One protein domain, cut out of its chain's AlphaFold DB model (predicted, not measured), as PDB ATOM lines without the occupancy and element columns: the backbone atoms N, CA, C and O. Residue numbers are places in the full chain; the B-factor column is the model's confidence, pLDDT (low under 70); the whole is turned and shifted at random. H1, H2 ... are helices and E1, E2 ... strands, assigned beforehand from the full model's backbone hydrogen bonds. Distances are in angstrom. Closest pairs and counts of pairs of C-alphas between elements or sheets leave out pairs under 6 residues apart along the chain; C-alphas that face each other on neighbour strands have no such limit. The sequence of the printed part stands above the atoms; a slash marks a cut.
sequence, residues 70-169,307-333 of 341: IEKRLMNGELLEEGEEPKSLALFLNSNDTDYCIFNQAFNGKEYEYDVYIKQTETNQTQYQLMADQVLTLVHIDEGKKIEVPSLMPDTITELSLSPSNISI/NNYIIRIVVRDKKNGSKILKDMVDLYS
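AT A GLANCE: This is residues 70 to 169 and 307 to 333 of the 341 residues of an uncharacterized protein of Defluviitalea raffinosedens (UniProt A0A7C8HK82). With little regular structure, this is a twisted antiparallel sheet, E2 E1 E3 E4, amid long loops, with small helix H2 over E2. Under half of the 127 printed residues are in named elements, three helices then four strands, class mixed. It is compact, radius of gyration of the C-alphas 15.1 A, spanning 43 by 34 by 24 A.

IN THESE COORDINATES: E1 is residues 112 to 120, E2 136 to 139, E3 309 to 317. E4, 323 to 332, 26.8 A from first to last C-alpha, ends at (-45.440, 11.241, 6.417). H1, 70 to 75, begins at (-41.251, 17.751, 9.284); H2 is 89 to 93, H3 101 to 107.

HOW THE PARTS SIT: Between E1 and E3, N 115 and O 314 are within hydrogen-bond range, 3.0 A. In H1, H2 and H3 every O i to N i+4 pair is. H2 is on the sheet, its C-alpha 89 closest to C-alpha 138 of E2, 4.8 A.

THE WHOLE: C-alphas 169 and 307 are 9.0 A apart across the cut. Links H1 to H2 and E1 to E2 are long. pLDDT is under 70 in 56 residues, among them 141 to 169.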
ATOM      1  N   ILE A  70     -41.141  17.586  10.737       85.50
ATOM      2  CA  ILE A  70     -41.251  17.751   9.284       85.50
ATOM      3  C   ILE A  70     -42.348  18.772   8.978       85.50
ATOM      4  O   ILE A  70     -42.068  19.782   8.343       85.50
ATOM      5  N   GLU A  71     -43.560  18.568   9.499       81.25
ATOM      6  CA  GLU A  71     -44.705  19.460   9.285       81.25
ATOM      7  C   GLU A  71     -44.376  20.922   9.612       81.25
ATOM      8  O   GLU A  71     -44.601  21.807   8.792       81.25
ATOM      9  N   LYS A  72     -43.762  21.176  10.771       79.00
ATOM     10  CA  LYS A  72     -43.383  22.530  11.188       79.00
ATOM     11  C   LYS A  72     -42.399  23.201  10.221       79.00
ATOM     12  O   LYS A  72     -42.517  24.394   9.961       79.00
ATOM     13  N   ARG A  73     -41.421  22.457   9.700       80.94
ATOM     14  CA  ARG A  73     -40.437  22.981   8.734       80.94
ATOM     15  C   ARG A  73     -41.079  23.293   7.395       80.94
ATOM     16  O   ARG A  73     -40.875  24.371   6.847       80.94
ATOM     17  N   LEU A  74     -41.918  22.376   6.932       75.44
ATOM     18  CA  LEU A  74     -42.697  22.524   5.713       75.44
ATOM     19  C   LEU A  74     -43.649  23.725   5.772       75.44
ATOM     20  O   LEU A  74     -43.743  24.470   4.797       75.44
ATOM     21  N   MET A  75     -44.302  23.962   6.916       69.00
ATOM     22  CA  MET A  75     -45.119  25.162   7.155       69.00
ATOM     23  C   MET A  75     -44.295  26.455   7.099       69.00
ATOM     24  O   MET A  75     -44.792  27.475   6.636       69.00
ATOM     25  N   ASN A  76     -43.029  26.410   7.514       68.06
ATOM     26  CA  ASN A  76     -42.115  27.551   7.459       68.06
ATOM     27  C   ASN A  76     -41.429  27.725   6.086       68.06
ATOM     28  O   ASN A  76     -40.599  28.619   5.932       68.06
ATOM     29  N   GLY A  77     -41.733  26.875   5.098       64.56
ATOM     30  CA  GLY A  77     -41.089  26.897   3.780       64.56
ATOM     31  C   GLY A  77     -39.647  26.373   3.769       64.56
ATOM     32  O   GLY A  77     -38.927  26.578   2.792       64.56
ATOM     33  N   GLU A  78     -39.208  25.698   4.834       69.38
ATOM     34  CA  GLU A  78     -37.889  25.072   4.910       69.38
ATOM     35  C   GLU A  78     -37.904  23.718   4.186       69.38
ATOM     36  O   GLU A  78     -38.675  22.817   4.529       69.38
ATOM     37  N   LEU A  79     -37.018  23.552   3.200       69.12
ATOM     38  CA  LEU A  79     -36.792  22.262   2.551       69.12
ATOM     39  C   LEU A  79     -35.903  21.372   3.427       69.12
ATOM     40  O   LEU A  79     -34.926  21.828   4.023       69.12
ATOM     41  N   LEU A  80     -36.224  20.079   3.478       76.88
ATOM     42  CA  LEU A  80     -35.360  19.085   4.107       76.88
ATOM     43  C   LEU A  80     -34.194  18.787   3.162       76.88
ATOM     44  O   LEU A  80     -34.345  18.046   2.198       76.88
ATOM     45  N   GLU A  81     -33.038  19.394   3.420       69.81
ATOM     46  CA  GLU A  81     -31.826  19.141   2.636       69.81
ATOM     47  C   GLU A  81     -31.380  17.675   2.766       69.81
ATOM     48  O   GLU A  81     -31.013  17.227   3.858       69.81
ATOM     49  N   GLU A  82     -31.377  16.955   1.644       69.31
ATOM     50  CA  GLU A  82     -30.741  15.643   1.494       69.31
ATOM     51  C   GLU A  82     -29.219  15.823   1.317       69.31
ATOM     52  O   GLU A  82     -28.766  16.797   0.710       69.31
ATOM     53  N   GLY A  83     -28.407  14.916   1.866       62.09
ATOM     54  CA  GLY A  83     -26.948  15.017   1.775       62.09
ATOM     55  C   GLY A  83     -26.203  13.915   2.528       62.09
ATOM     56  O   GLY A  83     -26.785  13.209   3.349       62.09
ATOM     57  N   GLU A  84     -24.902  13.782   2.249       58.47
ATOM     58  CA  GLU A  84     -24.064  12.683   2.761       58.47
ATOM     59  C   GLU A  84     -23.694  12.817   4.250       58.47
ATOM     60  O   GLU A  84     -23.399  11.817   4.906       58.47
ATOM     61  N   GLU A  85     -23.701  14.033   4.807       67.69
ATOM     62  CA  GLU A  85     -23.321  14.252   6.206       67.69
ATOM     63  C   GLU A  85     -24.513  14.049   7.155       67.69
ATOM     64  O   GLU A  85     -25.536  14.734   7.017       67.69
ATOM     65  N   PRO A  86     -24.406  13.161   8.165       68.88
ATOM     66  CA  PRO A  86     -25.492  12.978   9.111       68.88
ATOM     67  C   PRO A  86     -25.688  14.219   9.993       68.88
ATOM     68  O   PRO A  86     -24.732  14.860  10.427       68.88
ATOM     69  N   LYS A  87     -26.946  14.545  10.301       79.75
ATOM     70  CA  LYS A  87     -27.327  15.649  11.198       79.75
ATOM     71  C   LYS A  87     -27.769  15.105  12.563       79.75
ATOM     72  O   LYS A  87     -28.133  13.939  12.711       79.75
ATOM     73  N   SER A  88     -27.739  15.947  13.594       83.38
ATOM     74  CA  SER A  88     -28.186  15.554  14.938       83.38
ATOM     75  C   SER A  88     -29.706  15.379  14.985       83.38
ATOM     76  O   SER A  88     -30.447  16.329  14.729       83.38
ATOM     77  N   LEU A  89     -30.174  14.194  15.384       86.50
ATOM     78  CA  LEU A  89     -31.601  13.909  15.567       86.50
ATOM     79  C   LEU A  89     -32.232  14.786  16.661       86.50
ATOM     80  O   LEU A  89     -33.340  15.287  16.496       86.50
ATOM     81  N   ALA A  90     -31.515  15.021  17.762       85.38
ATOM     82  CA  ALA A  90     -32.003  15.854  18.858       85.38
ATOM     83  C   ALA A  90     -32.207  17.311  18.417       85.38
ATOM     84  O   ALA A  90     -33.277  17.870  18.645       85.38
ATOM     85  N   LEU A  91     -31.235  17.890  17.699       84.69
ATOM     86  CA  LEU A  91     -31.350  19.252  17.163       84.69
ATOM     87  C   LEU A  91     -32.398  19.352  16.051       84.69
ATOM     88  O   LEU A  91     -33.046  20.387  15.900       84.69
ATOM     89  N   PHE A  92     -32.594  18.276  15.284       87.19
ATOM     90  CA  PHE A  92     -33.673  18.200  14.309       87.19
ATOM     91  C   PHE A  92     -35.051  18.254  14.985       87.19
ATOM     92  O   PHE A  92     -35.938  18.967  14.520       87.19
ATOM     93  N   LEU A  93     -35.253  17.546  16.092       88.12
ATOM     94  CA  LEU A  93     -36.528  17.591  16.813       88.12
ATOM     95  C   LEU A  93     -36.698  18.897  17.597       88.12
ATOM     96  O   LEU A  93     -37.787  19.467  17.635       88.12
ATOM     97  N   ASN A  94     -35.620  19.394  18.198       86.56
ATOM     98  CA  ASN A  94     -35.618  20.624  18.970       86.56
ATOM     99  C   ASN A  94     -34.252  21.313  18.884       86.56
ATOM    100  O   ASN A  94     -33.294  20.907  19.540       86.56
ATOM    101  N   SER A  95     -34.184  22.422  18.147       83.62
ATOM    102  CA  SER A  95     -32.955  23.206  17.961       83.62
ATOM    103  C   SER A  95     -32.349  23.733  19.266       83.62
ATOM    104  O   SER A  95     -31.167  24.063  19.297       83.62
ATOM    105  N   ASN A  96     -33.140  23.813  20.341       86.44
ATOM    106  CA  ASN A  96     -32.685  24.285  21.648       86.44
ATOM    107  C   ASN A  96     -32.107  23.161  22.526       86.44
ATOM    108  O   ASN A  96     -31.503  23.459  23.555       86.44
ATOM    109  N   ASP A  97     -32.261  21.884  22.149       83.69
ATOM    110  CA  ASP A  97     -31.750  20.732  22.909       83.69
ATOM    111  C   ASP A  97     -30.261  20.475  22.627       83.69
ATOM    112  O   ASP A  97     -29.846  19.399  22.200       83.69
ATOM    113  N   THR A  98     -29.446  21.507  22.840       80.88
ATOM    114  CA  THR A  98     -27.997  21.478  22.578       80.88
ATOM    115  C   THR A  98     -27.229  20.549  23.521       80.88
ATOM    116  O   THR A  98     -26.206  20.002  23.121       80.88
ATOM    117  N   ASP A  99     -27.768  20.300  24.718       81.06
ATOM    118  CA  ASP A  99     -27.235  19.342  25.697       81.06
ATOM    119  C   ASP A  99     -27.843  17.931  25.557       81.06
ATOM    120  O   ASP A  99     -27.559  17.045  26.369       81.06
ATOM    121  N   TYR A 100     -28.726  17.718  24.573       83.94
ATOM    122  CA  TYR A 100     -29.398  16.441  24.281       83.94
ATOM    123  C   TYR A 100     -30.205  15.849  25.451       83.94
ATOM    124  O   TYR A 100     -30.567  14.668  25.452       83.94
ATOM    125  N   CYS A 101     -30.470  16.644  26.488       83.50
ATOM    126  CA  CYS A 101     -31.127  16.202  27.711       83.50
ATOM    127  C   CYS A 101     -32.593  15.863  27.455       83.50
ATOM    128  O   CYS A 101     -33.085  14.856  27.973       83.50
ATOM    129  N   ILE A 102     -33.275  16.676  26.642       86.44
ATOM    130  CA  ILE A 102     -34.699  16.499  26.349       86.44
ATOM    131  C   ILE A 102     -34.886  15.213  25.546       86.44
ATOM    132  O   ILE A 102     -35.696  14.363  25.923       86.44
ATOM    133  N   PHE A 103     -34.080  15.020  24.501       88.56
ATOM    134  CA  PHE A 103     -34.088  13.804  23.700       88.56
ATOM    135  C   PHE A 103     -33.776  12.564  24.546       88.56
ATOM    136  O   PHE A 103     -34.528  11.587  24.534       88.56
ATOM    137  N   ASN A 104     -32.692  12.605  25.328       87.31
ATOM    138  CA  ASN A 104     -32.266  11.470  26.143       87.31
ATOM    139  C   ASN A 104     -33.313  11.073  27.189       87.31
ATOM    140  O   ASN A 104     -33.461   9.885  27.479       87.31
ATOM    141  N   GLN A 105     -34.038  12.045  27.745       87.88
ATOM    142  CA  GLN A 105     -35.119  11.790  28.688       87.88
ATOM    143  C   GLN A 105     -36.368  11.226  27.997       87.88
ATOM    144  O   GLN A 105     -36.972  10.295  28.525       87.88
ATOM    145  N   ALA A 106     -36.747  11.763  26.835       87.81
ATOM    146  CA  ALA A 106     -37.952  11.354  26.114       87.81
ATOM    147  C   ALA A 106     -37.819   9.963  25.472       87.81
ATOM    148  O   ALA A 106     -38.755   9.169  25.524       87.81
ATOM    149  N   PHE A 107     -36.646   9.653  24.915       89.38
ATOM    150  CA  PHE A 107     -36.413   8.443  24.119       89.38
ATOM    151  C   PHE A 107     -35.404   7.483  24.752       89.38
ATOM    152  O   PHE A 107     -34.948   6.543  24.108       89.38
ATOM    153  N   ASN A 108     -35.030   7.687  26.017       87.81
ATOM    154  CA  ASN A 108     -34.071   6.833  26.720       87.81
ATOM    155  C   ASN A 108     -32.752   6.638  25.929       87.81
ATOM    156  O   ASN A 108     -32.228   5.529  25.806       87.81
ATOM    157  N   GLY A 109     -32.197   7.735  25.399       82.88
ATOM    158  CA  GLY A 109     -30.947   7.740  24.613       82.88
ATOM    159  C   GLY A 109     -29.696   7.296  25.394       82.88
ATOM    160  O   GLY A 109     -28.617   7.094  24.840       82.88
ATOM    161  N   LYS A 110     -29.829   7.070  26.708       82.69
ATOM    162  CA  LYS A 110     -28.795   6.413  27.523       82.69
ATOM    163  C   LYS A 110     -28.710   4.908  27.269       82.69
ATOM    164  O   LYS A 110     -27.648   4.320  27.461       82.69
ATOM    165  N   GLU A 111     -29.817   4.274  26.892       85.12
ATOM    166  CA  GLU A 111     -29.896   2.827  26.674       85.12
ATOM    167  C   GLU A 111     -29.991   2.443  25.198       85.12
ATOM    168  O   GLU A 111     -29.539   1.356  24.829       85.12
ATOM    169  N   TYR A 112     -30.533   3.337  24.373       87.62
ATOM    170  CA  TYR A 112     -30.783   3.100  22.958       87.62
ATOM    171  C   TYR A 112     -30.028   4.098  22.081       87.62
ATOM    172  O   TYR A 112     -29.876   5.261  22.445       87.62
ATOM    173  N   GLU A 113     -29.583   3.627  20.921       86.94
ATOM    174  CA  GLU A 113     -29.061   4.455  19.828       86.94
ATOM    175  C   GLU A 113     -30.094   4.486  18.697       86.94
ATOM    176  O   GLU A 113     -30.771   3.480  18.450       86.94
ATOM    177  N   TYR A 114     -30.213   5.632  18.023       87.06
ATOM    178  CA  TYR A 114     -31.210   5.869  16.981       87.06
ATOM    179  C   TYR A 114     -30.552   6.344  15.688       87.06
ATOM    180  O   TYR A 114     -29.898   7.389  15.684       87.06
ATOM    181  N   ASP A 115     -30.821   5.624  14.600       85.25
ATOM    182  CA  ASP A 115     -30.533   6.066  13.236       85.25
ATOM    183  C   ASP A 115     -31.864   6.325  12.525       85.25
ATOM    184  O   ASP A 115     -32.745   5.461  12.506       85.25
ATOM    185  N   VAL A 116     -32.022   7.508  11.948       86.12
ATOM    186  CA  VAL A 116     -33.238   7.928  11.255       86.12
ATOM    187  C   VAL A 116     -32.880   8.364   9.842       86.12
ATOM    188  O   VAL A 116     -31.958   9.146   9.641       86.12
ATOM    189  N   TYR A 117     -33.630   7.876   8.863       83.81
ATOM    190  CA  TYR A 117     -33.421   8.179   7.450       83.81
ATOM    191  C   TYR A 117     -34.716   8.729   6.869       83.81
ATOM    192  O   TYR A 117     -35.760   8.085   6.987       83.81
ATOM    193  N   ILE A 118     -34.652   9.911   6.261       83.44
ATOM    194  CA  ILE A 118     -35.807  10.606   5.694       83.44
ATOM    195  C   ILE A 118     -35.554  10.844   4.208       83.44
ATOM    196  O   ILE A 118     -34.550  11.455   3.849       83.44
ATOM    197  N   LYS A 119     -36.459  10.360   3.354       81.06
ATOM    198  CA  LYS A 119     -36.402  10.545   1.896       81.06
ATOM    199  C   LYS A 119     -37.682  11.181   1.392       81.06
ATOM    200  O   LYS A 119     -38.769  10.742   1.780       81.06
ATOM    201  N   GLN A 120     -37.564  12.167   0.512       78.62
ATOM    202  CA  GLN A 120     -38.725  12.723  -0.167       78.62
ATOM    203  C   GLN A 120     -39.329  11.703  -1.148       78.62
ATOM    204  O   GLN A 120     -38.620  11.012  -1.876       78.62
ATOM    205  N   THR A 121     -40.658  11.598  -1.188       72.62
ATOM    206  CA  THR A 121     -41.342  10.753  -2.176       72.62
ATOM    207  C   THR A 121     -41.351  11.409  -3.555       72.62
ATOM    208  O   THR A 121     -41.666  12.596  -3.670       72.62
ATOM    209  N   GLU A 122     -41.124  10.626  -4.607       65.44
ATOM    210  CA  GLU A 122     -41.297  11.047  -5.995       65.44
ATOM    211  C   GLU A 122     -42.701  10.692  -6.504       65.44
ATOM    212  O   GLU A 122     -43.203   9.582  -6.336       65.44
ATOM    213  N   THR A 123     -43.341  11.622  -7.206       56.53
ATOM    214  CA  THR A 123     -44.753  11.531  -7.620       56.53
ATOM    215  C   THR A 123     -45.111  10.340  -8.514       56.53
ATOM    216  O   THR A 123     -46.286   9.992  -8.602       56.53
ATOM    217  N   ASN A 124     -44.127   9.681  -9.133       54.72
ATOM    218  CA  ASN A 124     -44.334   8.575 -10.072       54.72
ATOM    219  C   ASN A 124     -43.718   7.238  -9.621       54.72
ATOM    220  O   ASN A 124     -43.722   6.280 -10.394       54.72
ATOM    221  N   GLN A 125     -43.190   7.149  -8.396       55.62
ATOM    222  CA  GLN A 125     -42.598   5.915  -7.881       55.62
ATOM    223  C   GLN A 125     -43.570   5.193  -6.938       55.62
ATOM    224  O   GLN A 125     -44.023   5.745  -5.937       55.62
ATOM    225  N   THR A 126     -43.896   3.940  -7.263       53.50
ATOM    226  CA  THR A 126     -44.740   3.050  -6.439       53.50
ATOM    227  C   THR A 126     -43.934   2.215  -5.449       53.50
ATOM    228  O   THR A 126     -44.507   1.604  -4.549       53.50
ATOM    229  N   GLN A 127     -42.611   2.189  -5.609       58.38
ATOM    230  CA  GLN A 127     -41.673   1.484  -4.753       58.38
ATOM    231  C   GLN A 127     -40.536   2.421  -4.387       58.38
ATOM    232  O   GLN A 127     -40.032   3.150  -5.237       58.38
ATOM    233  N   TYR A 128     -40.119   2.355  -3.128       61.06
ATOM    234  CA  TYR A 128     -39.036   3.180  -2.620       61.06
ATOM    235  C   TYR A 128     -37.889   2.332  -2.120       61.06
ATOM    236  O   TYR A 128     -38.078   1.396  -1.344       61.06
ATOM    237  N   GLN A 129     -36.695   2.725  -2.546       63.62
ATOM    238  CA  GLN A 129     -35.436   2.245  -2.008       63.62
ATOM    239  C   GLN A 129     -34.710   3.426  -1.359       63.62
ATOM    240  O   GLN A 129     -34.584   4.510  -1.944       63.62
ATOM    241  N   LEU A 130     -34.281   3.213  -0.117       63.44
ATOM    242  CA  LEU A 130     -33.465   4.157   0.639       63.44
ATOM    243  C   LEU A 130     -32.001   3.874   0.281       63.44
ATOM    244  O   LEU A 130     -31.450   2.863   0.717       63.44
ATOM    245  N   MET A 131     -31.413   4.734  -0.551       60.84
ATOM    246  CA  MET A 131     -30.001   4.692  -0.945       60.84
ATOM    247  C   MET A 131     -29.240   5.772  -0.184       60.84
ATOM    248  O   MET A 131     -29.748   6.882  -0.075       60.84
ATOM    249  N   ALA A 132     -28.053   5.457   0.340       59.88
ATOM    250  CA  ALA A 132     -27.304   6.304   1.280       59.88
ATOM    251  C   ALA A 132     -27.073   7.758   0.828       59.88
ATOM    252  O   ALA A 132     -26.979   8.646   1.665       59.88
ATOM    253  N   ASP A 133     -26.993   7.984  -0.479       59.28
ATOM    254  CA  ASP A 133     -26.732   9.261  -1.144       59.28
ATOM    255  C   ASP A 133     -27.991  10.122  -1.376       59.28
ATOM    256  O   ASP A 133     -27.881  11.267  -1.804       59.28
ATOM    257  N   GLN A 134     -29.185   9.591  -1.090       63.81
ATOM    258  CA  GLN A 134     -30.491  10.220  -1.362       63.81
ATOM    259  C   GLN A 134     -31.394  10.275  -0.120       63.81
ATOM    260  O   GLN A 134     -32.617  10.145  -0.211       63.81
ATOM    261  N   VAL A 135     -30.800  10.357   1.070       65.19
ATOM    262  CA  VAL A 135     -31.538  10.431   2.338       65.19
ATOM    263  C   VAL A 135     -30.937  11.488   3.236       65.19
ATOM    264  O   VAL A 135     -29.729  11.535   3.451       65.19
ATOM    265  N   LEU A 136     -31.807  12.268   3.870       72.31
ATOM    266  CA  LEU A 136     -31.444  12.979   5.082       72.31
ATOM    267  C   LEU A 136     -31.210  11.947   6.192       72.31
ATOM    268  O   LEU A 136     -32.141  11.269   6.635       72.31
ATOM    269  N   THR A 137     -29.964  11.847   6.648       74.19
ATOM    270  CA  THR A 137     -29.582  10.963   7.754       74.19
ATOM    271  C   THR A 137     -29.541  11.755   9.056       74.19
ATOM    272  O   THR A 137     -28.792  12.722   9.185       74.19
ATOM    273  N   LEU A 138     -30.337  11.347  10.040       74.94
ATOM    274  CA  LEU A 138     -30.369  11.908  11.385       74.94
ATOM    275  C   LEU A 138     -29.895  10.851  12.381       74.94
ATOM    276  O   LEU A 138     -30.445   9.755  12.440       74.94
ATOM    277  N   VAL A 139     -28.895  11.183  13.191       74.19
ATOM    278  CA  VAL A 139     -28.301  10.245  14.152       74.19
ATOM    279  C   VAL A 139     -28.437  10.806  15.559       74.19
ATOM    280  O   VAL A 139     -28.273  12.011  15.794       74.19
ATOM    281  N   HIS A 140     -28.767   9.943  16.515       73.56
ATOM    282  CA  HIS A 140     -28.669  10.291  17.926       73.56
ATOM    283  C   HIS A 140     -27.198  10.432  18.333       73.56
ATOM    284  O   HIS A 140     -26.398   9.518  18.156       73.56
ATOM    285  N   ILE A 141     -26.851  11.591  18.894       61.38
ATOM    286  CA  ILE A 141     -25.507  11.888  19.390       61.38
ATOM    287  C   ILE A 141     -25.555  11.867  20.911       61.38
ATOM    288  O   ILE A 141     -26.417  12.498  21.522       61.38
ATOM    289  N   ASP A 142     -24.590  11.179  21.512       56.16
ATOM    290  CA  ASP A 142     -24.353  11.234  22.948       56.16
ATOM    291  C   ASP A 142     -23.106  12.074  23.250       56.16
ATOM    292  O   ASP A 142     -22.085  11.949  22.568       56.16
ATOM    293  N   GLU A 143     -23.181  12.906  24.293       53.84
ATOM    294  CA  GLU A 143     -22.020  13.517  24.969       53.84
ATOM    295  C   GLU A 143     -21.000  14.253  24.064       53.84
ATOM    296  O   GLU A 143     -19.802  14.261  24.344       53.84
ATOM    297  N   GLY A 144     -21.437  14.881  22.966       46.31
ATOM    298  CA  GLY A 144     -20.541  15.654  22.091       46.31
ATOM    299  C   GLY A 144     -19.543  14.807  21.288       46.31
ATOM    300  O   GLY A 144     -18.522  15.322  20.823       46.31
ATOM    301  N   LYS A 145     -19.812  13.505  21.122       57.72
ATOM    302  CA  LYS A 145     -19.046  12.644  20.211       57.72
ATOM    303  C   LYS A 145     -19.238  13.087  18.760       57.72
ATOM    304  O   LYS A 145     -20.278  13.634  18.395       57.72
ATOM    305  N   LYS A 146     -18.216  12.852  17.926       52.12
ATOM    306  CA  LYS A 146     -18.310  13.112  16.486       52.12
ATOM    307  C   LYS A 146     -19.466  12.312  15.895       52.12
ATOM    308  O   LYS A 146     -19.689  11.166  16.278       52.12
ATOM    309  N   ILE A 147     -20.157  12.936  14.947       59.53
ATOM    310  CA  ILE A 147     -21.145  12.279  14.104       59.53
ATOM    311  C   ILE A 147     -20.389  11.263  13.251       59.53
ATOM    312  O   ILE A 147     -19.701  11.629  12.301       59.53
ATOM    313  N   GLU A 148     -20.456   9.997  13.636       57.12
ATOM    314  CA  GLU A 148     -19.952   8.902  12.821       57.12
ATOM    315  C   GLU A 148     -21.137   8.282  12.087       57.12
ATOM    316  O   GLU A 148     -22.163   7.971  12.691       57.12
ATOM    317  N   VAL A 149     -21.001   8.126  10.768       56.44
ATOM    318  CA  VAL A 149     -21.955   7.351   9.975       56.44
ATOM    319  C   VAL A 149     -21.970   5.933  10.556       56.44
ATOM    320  O   VAL A 149     -20.895   5.338  10.692       56.44
ATOM    321  N   PRO A 150     -23.137   5.367  10.909       56.66
ATOM    322  CA  PRO A 150     -23.211   3.992  11.379       56.66
ATOM    323  C   PRO A 150     -22.511   3.065  10.374       56.66
ATOM    324  O   PRO A 150     -22.907   2.996   9.214       56.66
ATOM    325  N   SER A 151     -21.463   2.350  10.806       46.81
ATOM    326  CA  SER A 151     -20.632   1.495   9.922       46.81
ATOM    327  C   SER A 151     -21.413   0.398   9.186       46.81
ATOM    328  O   SER A 151     -20.934  -0.176   8.212       46.81
ATOM    329  N   LEU A 152     -22.630   0.124   9.653       49.09
ATOM    330  CA  LEU A 152     -23.617  -0.728   9.021       49.09
ATOM    331  C   LEU A 152     -24.839   0.135   8.720       49.09
ATOM    332  O   LEU A 152     -25.745   0.231   9.559       49.09
ATOM    333  N   MET A 153     -24.889   0.703   7.510       51.41
ATOM    334  CA  MET A 153     -26.190   0.866   6.869       51.41
ATOM    335  C   MET A 153     -26.854  -0.512   6.938       51.41
ATOM    336  O   MET A 153     -26.271  -1.480   6.441       51.41
ATOM    337  N   PRO A 154     -27.990  -0.659   7.639       51.34
ATOM    338  CA  PRO A 154     -28.709  -1.917   7.584       51.34
ATOM    339  C   PRO A 154     -29.022  -2.188   6.114       51.34
ATOM    340  O   PRO A 154     -29.305  -1.231   5.389       51.34
ATOM    341  N   ASP A 155     -28.909  -3.457   5.703       52.50
ATOM    342  CA  ASP A 155     -29.099  -3.934   4.327       52.50
ATOM    343  C   ASP A 155     -30.148  -3.102   3.572       52.50
ATOM    344  O   ASP A 155     -31.161  -2.704   4.161       52.50
ATOM    345  N   THR A 156     -29.928  -2.860   2.275       50.88
ATOM    346  CA  THR A 156     -30.896  -2.231   1.355       50.88
ATOM    347  C   THR A 156     -32.254  -2.934   1.437       50.88
ATOM    348  O   THR A 156     -32.506  -3.895   0.718       50.88
ATOM    349  N   ILE A 157     -33.110  -2.509   2.365       48.59
ATOM    350  CA  ILE A 157     -34.430  -3.072   2.668       48.59
ATOM    351  C   ILE A 157     -35.213  -1.909   3.306       48.59
ATOM    352  O   ILE A 157     -34.741  -1.277   4.245       48.59
ATOM    353  N   THR A 158     -36.369  -1.470   2.812       49.25
ATOM    354  CA  THR A 158     -37.600  -2.229   2.573       49.25
ATOM    355  C   THR A 158     -38.369  -1.540   1.446       49.25
ATOM    356  O   THR A 158     -38.592  -0.334   1.530       49.25
ATOM    357  N   GLU A 159     -38.786  -2.276   0.413       45.59
ATOM    358  CA  GLU A 159     -39.687  -1.738  -0.612       45.59
ATOM    359  C   GLU A 159     -41.028  -1.380   0.032       45.59
ATOM    360  O   GLU A 159     -41.866  -2.245   0.300       45.59
ATOM    361  N   LEU A 160     -41.247  -0.090   0.290       51.50
ATOM    362  CA  LEU A 160     -42.575   0.391   0.632       51.50
ATOM    363  C   LEU A 160     -43.380   0.439  -0.671       51.50
ATOM    364  O   LEU A 160     -43.200   1.342  -1.488       51.50
ATOM    365  N   SER A 161     -44.223  -0.570  -0.891       51.00
ATOM    366  CA  SER A 161     -45.178  -0.561  -1.999       51.00
ATOM    367  C   SER A 161     -46.311   0.395  -1.652       51.00
ATOM    368  O   SER A 161     -47.215   0.053  -0.887       51.00
ATOM    369  N   LEU A 162     -46.251   1.611  -2.185       50.34
ATOM    370  CA  LEU A 162     -47.348   2.560  -2.076       50.34
ATOM    371  C   LEU A 162     -48.427   2.163  -3.084       50.34
ATOM    372  O   LEU A 162     -48.151   2.010  -4.277       50.34
ATOM    373  N   SER A 163     -49.674   2.003  -2.632       48.19
ATOM    374  CA  SER A 163     -50.771   1.900  -3.590       48.19
ATOM    375  C   SER A 163     -50.921   3.251  -4.309       48.19
ATOM    376  O   SER A 163     -50.771   4.302  -3.677       48.19
ATOM    377  N   PRO A 164     -51.274   3.265  -5.606       45.75
ATOM    378  CA  PRO A 164     -51.513   4.502  -6.358       45.75
ATOM    379  C   PRO A 164     -52.529   5.444  -5.690       45.75
ATOM    380  O   PRO A 164     -52.485   6.651  -5.894       45.75
ATOM    381  N   SER A 165     -53.424   4.902  -4.855       47.19
ATOM    382  CA  SER A 165     -54.402   5.669  -4.077       47.19
ATOM    383  C   SER A 165     -53.805   6.463  -2.910       47.19
ATOM    384  O   SER A 165     -54.448   7.393  -2.447       47.19
ATOM    385  N   ASN A 166     -52.611   6.111  -2.425       38.56
ATOM    386  CA  ASN A 166     -51.929   6.831  -1.341       38.56
ATOM    387  C   ASN A 166     -51.019   7.950  -1.877       38.56
ATOM    388  O   ASN A 166     -50.632   8.838  -1.125       38.56
ATOM    389  N   ILE A 167     -50.688   7.910  -3.174       40.84
ATOM    390  CA  ILE A 167     -49.896   8.923  -3.895       40.84
ATOM    391  C   ILE A 167     -50.814   9.969  -4.540       40.84
ATOM    392  O   ILE A 167     -50.347  10.849  -5.258       40.84
ATOM    393  N   SER A 168     -52.128   9.923  -4.295       35.28
ATOM    394  CA  SER A 168     -52.992  11.006  -4.741       35.28
ATOM    395  C   SER A 168     -52.655  12.259  -3.933       35.28
ATOM    396  O   SER A 168     -53.291  12.559  -2.922       35.28
ATOM    397  N   ILE A 169     -51.665  13.009  -4.423       38.53
ATOM    398  CA  ILE A 169     -51.663  14.463  -4.391       38.53
ATOM    399  C   ILE A 169     -53.114  14.843  -4.590       38.53
ATOM    400  O   ILE A 169     -53.749  14.381  -5.548       38.53
ATOM    401  N   ASN A 307     -44.608  18.040  -0.025       67.69
ATOM    402  CA  ASN A 307     -43.992  16.761  -0.350       67.69
ATOM    403  C   ASN A 307     -44.294  15.724   0.743       67.69
ATOM    404  O   ASN A 307     -44.307  16.050   1.931       67.69
ATOM    405  N   ASN A 308     -44.500  14.465   0.350       74.88
ATOM    406  CA  ASN A 308     -44.559  13.360   1.306       74.88
ATOM    407  C   ASN A 308     -43.139  12.843   1.578       74.88
ATOM    408  O   ASN A 308     -42.235  13.002   0.752       74.88
ATOM    409  N   TYR A 309     -42.946  12.208   2.731       79.19
ATOM    410  CA  TYR A 309     -41.642  11.709   3.158       79.19
ATOM    411  C   TYR A 309     -41.745  10.297   3.717       79.19
ATOM    412  O   TYR A 309     -42.664   9.978   4.471       79.19
ATOM    413  N   ILE A 310     -40.773   9.456   3.382       80.50
ATOM    414  CA  ILE A 310     -40.596   8.138   3.990       80.50
ATOM    415  C   ILE A 310     -39.592   8.275   5.121       80.50
ATOM    416  O   ILE A 310     -38.522   8.849   4.933       80.50
ATOM    417  N   ILE A 311     -39.941   7.727   6.282       84.94
ATOM    418  CA  ILE A 311     -39.148   7.790   7.505       84.94
ATOM    419  C   ILE A 311     -38.782   6.358   7.892       84.94
ATOM    420  O   ILE A 311     -39.659   5.552   8.192       84.94
ATOM    421  N   ARG A 312     -37.489   6.030   7.918       85.12
ATOM    422  CA  ARG A 312     -36.976   4.783   8.505       85.12
ATOM    423  C   ARG A 312     -36.322   5.083   9.842       85.12
ATOM    424  O   ARG A 312     -35.523   6.006   9.929       85.12
ATOM    425  N   ILE A 313     -36.629   4.285  10.857       87.94
ATOM    426  CA  ILE A 313     -36.100   4.409  12.214       87.94
ATOM    427  C   ILE A 313     -35.496   3.072  12.626       87.94
ATOM    428  O   ILE A 313     -36.192   2.056  12.697       87.94
ATOM    429  N   VAL A 314     -34.209   3.090  12.953       87.31
ATOM    430  CA  VAL A 314     -33.454   1.936  13.437       87.31
ATOM    431  C   VAL A 314     -33.063   2.197  14.883       87.31
ATOM    432  O   VAL A 314     -32.356   3.156  15.182       87.31
ATOM    433  N   VAL A 315     -33.526   1.333  15.783       89.00
ATOM    434  CA  VAL A 315     -33.222   1.396  17.217       89.00
ATOM    435  C   VAL A 315     -32.254   0.281  17.575       89.00
ATOM    436  O   VAL A 315     -32.529  -0.901  17.327       89.00
ATOM    437  N   ARG A 316     -31.129   0.641  18.192       87.75
ATOM    438  CA  ARG A 316     -30.054  -0.284  18.564       87.75
ATOM    439  C   ARG A 316     -29.840  -0.323  20.071       87.75
ATOM    440  O   ARG A 316     -30.008   0.670  20.772       87.75
ATOM    441  N   ASP A 317     -29.456  -1.494  20.572       85.06
ATOM    442  CA  ASP A 317     -29.088  -1.695  21.972       85.06
ATOM    443  C   ASP A 317     -27.653  -1.227  22.218       85.06
ATOM    444  O   ASP A 317     -26.693  -1.926  21.876       85.06
ATOM    445  N   LYS A 318     -27.501  -0.086  22.886       81.69
ATOM    446  CA  LYS A 318     -26.191   0.484  23.212       81.69
ATOM    447  C   LYS A 318     -25.360  -0.422  24.122       81.69
ATOM    448  O   LYS A 318     -24.135  -0.448  24.053       81.69
ATOM    449  N   LYS A 319     -26.018  -1.204  24.984       79.44
ATOM    450  CA  LYS A 319     -25.348  -2.074  25.966       79.44
ATOM    451  C   LYS A 319     -24.881  -3.400  25.359       79.44
ATOM    452  O   LYS A 319     -24.023  -4.050  25.946       79.44
ATOM    453  N   ASN A 320     -25.427  -3.805  24.210       74.81
ATOM    454  CA  ASN A 320     -25.141  -5.088  23.558       74.81
ATOM    455  C   ASN A 320     -24.511  -4.905  22.165       74.81
ATOM    456  O   ASN A 320     -24.918  -5.569  21.209       74.81
ATOM    457  N   GLY A 321     -23.527  -4.007  22.044       67.94
ATOM    458  CA  GLY A 321     -22.756  -3.824  20.808       67.94
ATOM    459  C   GLY A 321     -23.594  -3.334  19.623       67.94
ATOM    460  O   GLY A 321     -23.406  -3.814  18.510       67.94
ATOM    461  N   SER A 322     -24.561  -2.449  19.883       70.12
ATOM    462  CA  SER A 322     -25.430  -1.817  18.878       70.12
ATOM    463  C   SER A 322     -26.247  -2.813  18.039       70.12
ATOM    464  O   SER A 322     -26.583  -2.564  16.876       70.12
ATOM    465  N   LYS A 323     -26.620  -3.952  18.645       82.12
ATOM    466  CA  LYS A 323     -27.560  -4.913  18.053       82.12
ATOM    467  C   LYS A 323     -28.889  -4.219  17.749       82.12
ATOM    468  O   LYS A 323     -29.469  -3.595  18.634       82.12
ATOM    469  N   ILE A 324     -29.399  -4.388  16.530       84.56
ATOM    470  CA  ILE A 324     -30.709  -3.857  16.130       84.56
ATOM    471  C   ILE A 324     -31.802  -4.534  16.971       84.56
ATOM    472  O   ILE A 324     -31.921  -5.762  16.990       84.56
ATOM    473  N   LEU A 325     -32.581  -3.721  17.684       87.00
ATOM    474  CA  LEU A 325     -33.750  -4.148  18.454       87.00
ATOM    475  C   LEU A 325     -35.043  -3.948  17.667       87.00
ATOM    476  O   LEU A 325     -35.969  -4.747  17.809       87.00
ATOM    477  N   LYS A 326     -35.102  -2.886  16.858       87.94
ATOM    478  CA  LYS A 326     -36.253  -2.525  16.035       87.94
ATOM    479  C   LYS A 326     -35.792  -1.807  14.767       87.94
ATOM    480  O   LYS A 326     -34.945  -0.928  14.834       87.94
ATOM    481  N   ASP A 327     -36.398  -2.173  13.646       85.50
ATOM    482  CA  ASP A 327     -36.384  -1.421  12.391       85.50
ATOM    483  C   ASP A 327     -37.848  -1.126  12.032       85.50
ATOM    484  O   ASP A 327     -38.725  -1.992  12.183       85.50
ATOM    485  N   MET A 328     -38.137   0.121  11.682       84.62
ATOM    486  CA  MET A 328     -39.478   0.606  11.383       84.62
ATOM    487  C   MET A 328     -39.427   1.544  10.189       84.62
ATOM    488  O   MET A 328     -38.567   2.414  10.134       84.62
ATOM    489  N   VAL A 329     -40.385   1.399   9.280       82.38
ATOM    490  CA  VAL A 329     -40.613   2.341   8.184       82.38
ATOM    491  C   VAL A 329     -42.016   2.910   8.335       82.38
ATOM    492  O   VAL A 329     -42.959   2.165   8.601       82.38
ATOM    493  N   ASP A 330     -42.132   4.219   8.183       81.19
ATOM    494  CA  ASP A 330     -43.371   4.976   8.289       81.19
ATOM    495  C   ASP A 330     -43.440   6.030   7.173       81.19
ATOM    496  O   ASP A 330     -42.431   6.364   6.545       81.19
ATOM    497  N   LEU A 331     -44.640   6.539   6.911       78.44
ATOM    498  CA  LEU A 331     -44.907   7.542   5.886       78.44
ATOM    499  C   LEU A 331     -45.454   8.806   6.548       78.44
ATOM    500  O   LEU A 331     -46.445   8.773   7.281       78.44
ATOM    501  N   TYR A 332     -44.826   9.936   6.253       79.50
ATOM    502  CA  TYR A 332     -45.440  11.241   6.417       79.50
ATOM    503  C   TYR A 332     -46.149  11.598   5.115       79.50
ATOM    504  O   TYR A 332     -45.502  11.864   4.100       79.50
ATOM    505  N   SER A 333     -47.478  11.602   5.156       71.81
ATOM    506  CA  SER A 333     -48.306  12.203   4.117       71.81
ATOM    507  C   SER A 333     -48.846  13.520   4.635       71.81
ATOM    508  O   SER A 333     -49.488  13.538   5.686       71.81
TER     509      SER A 333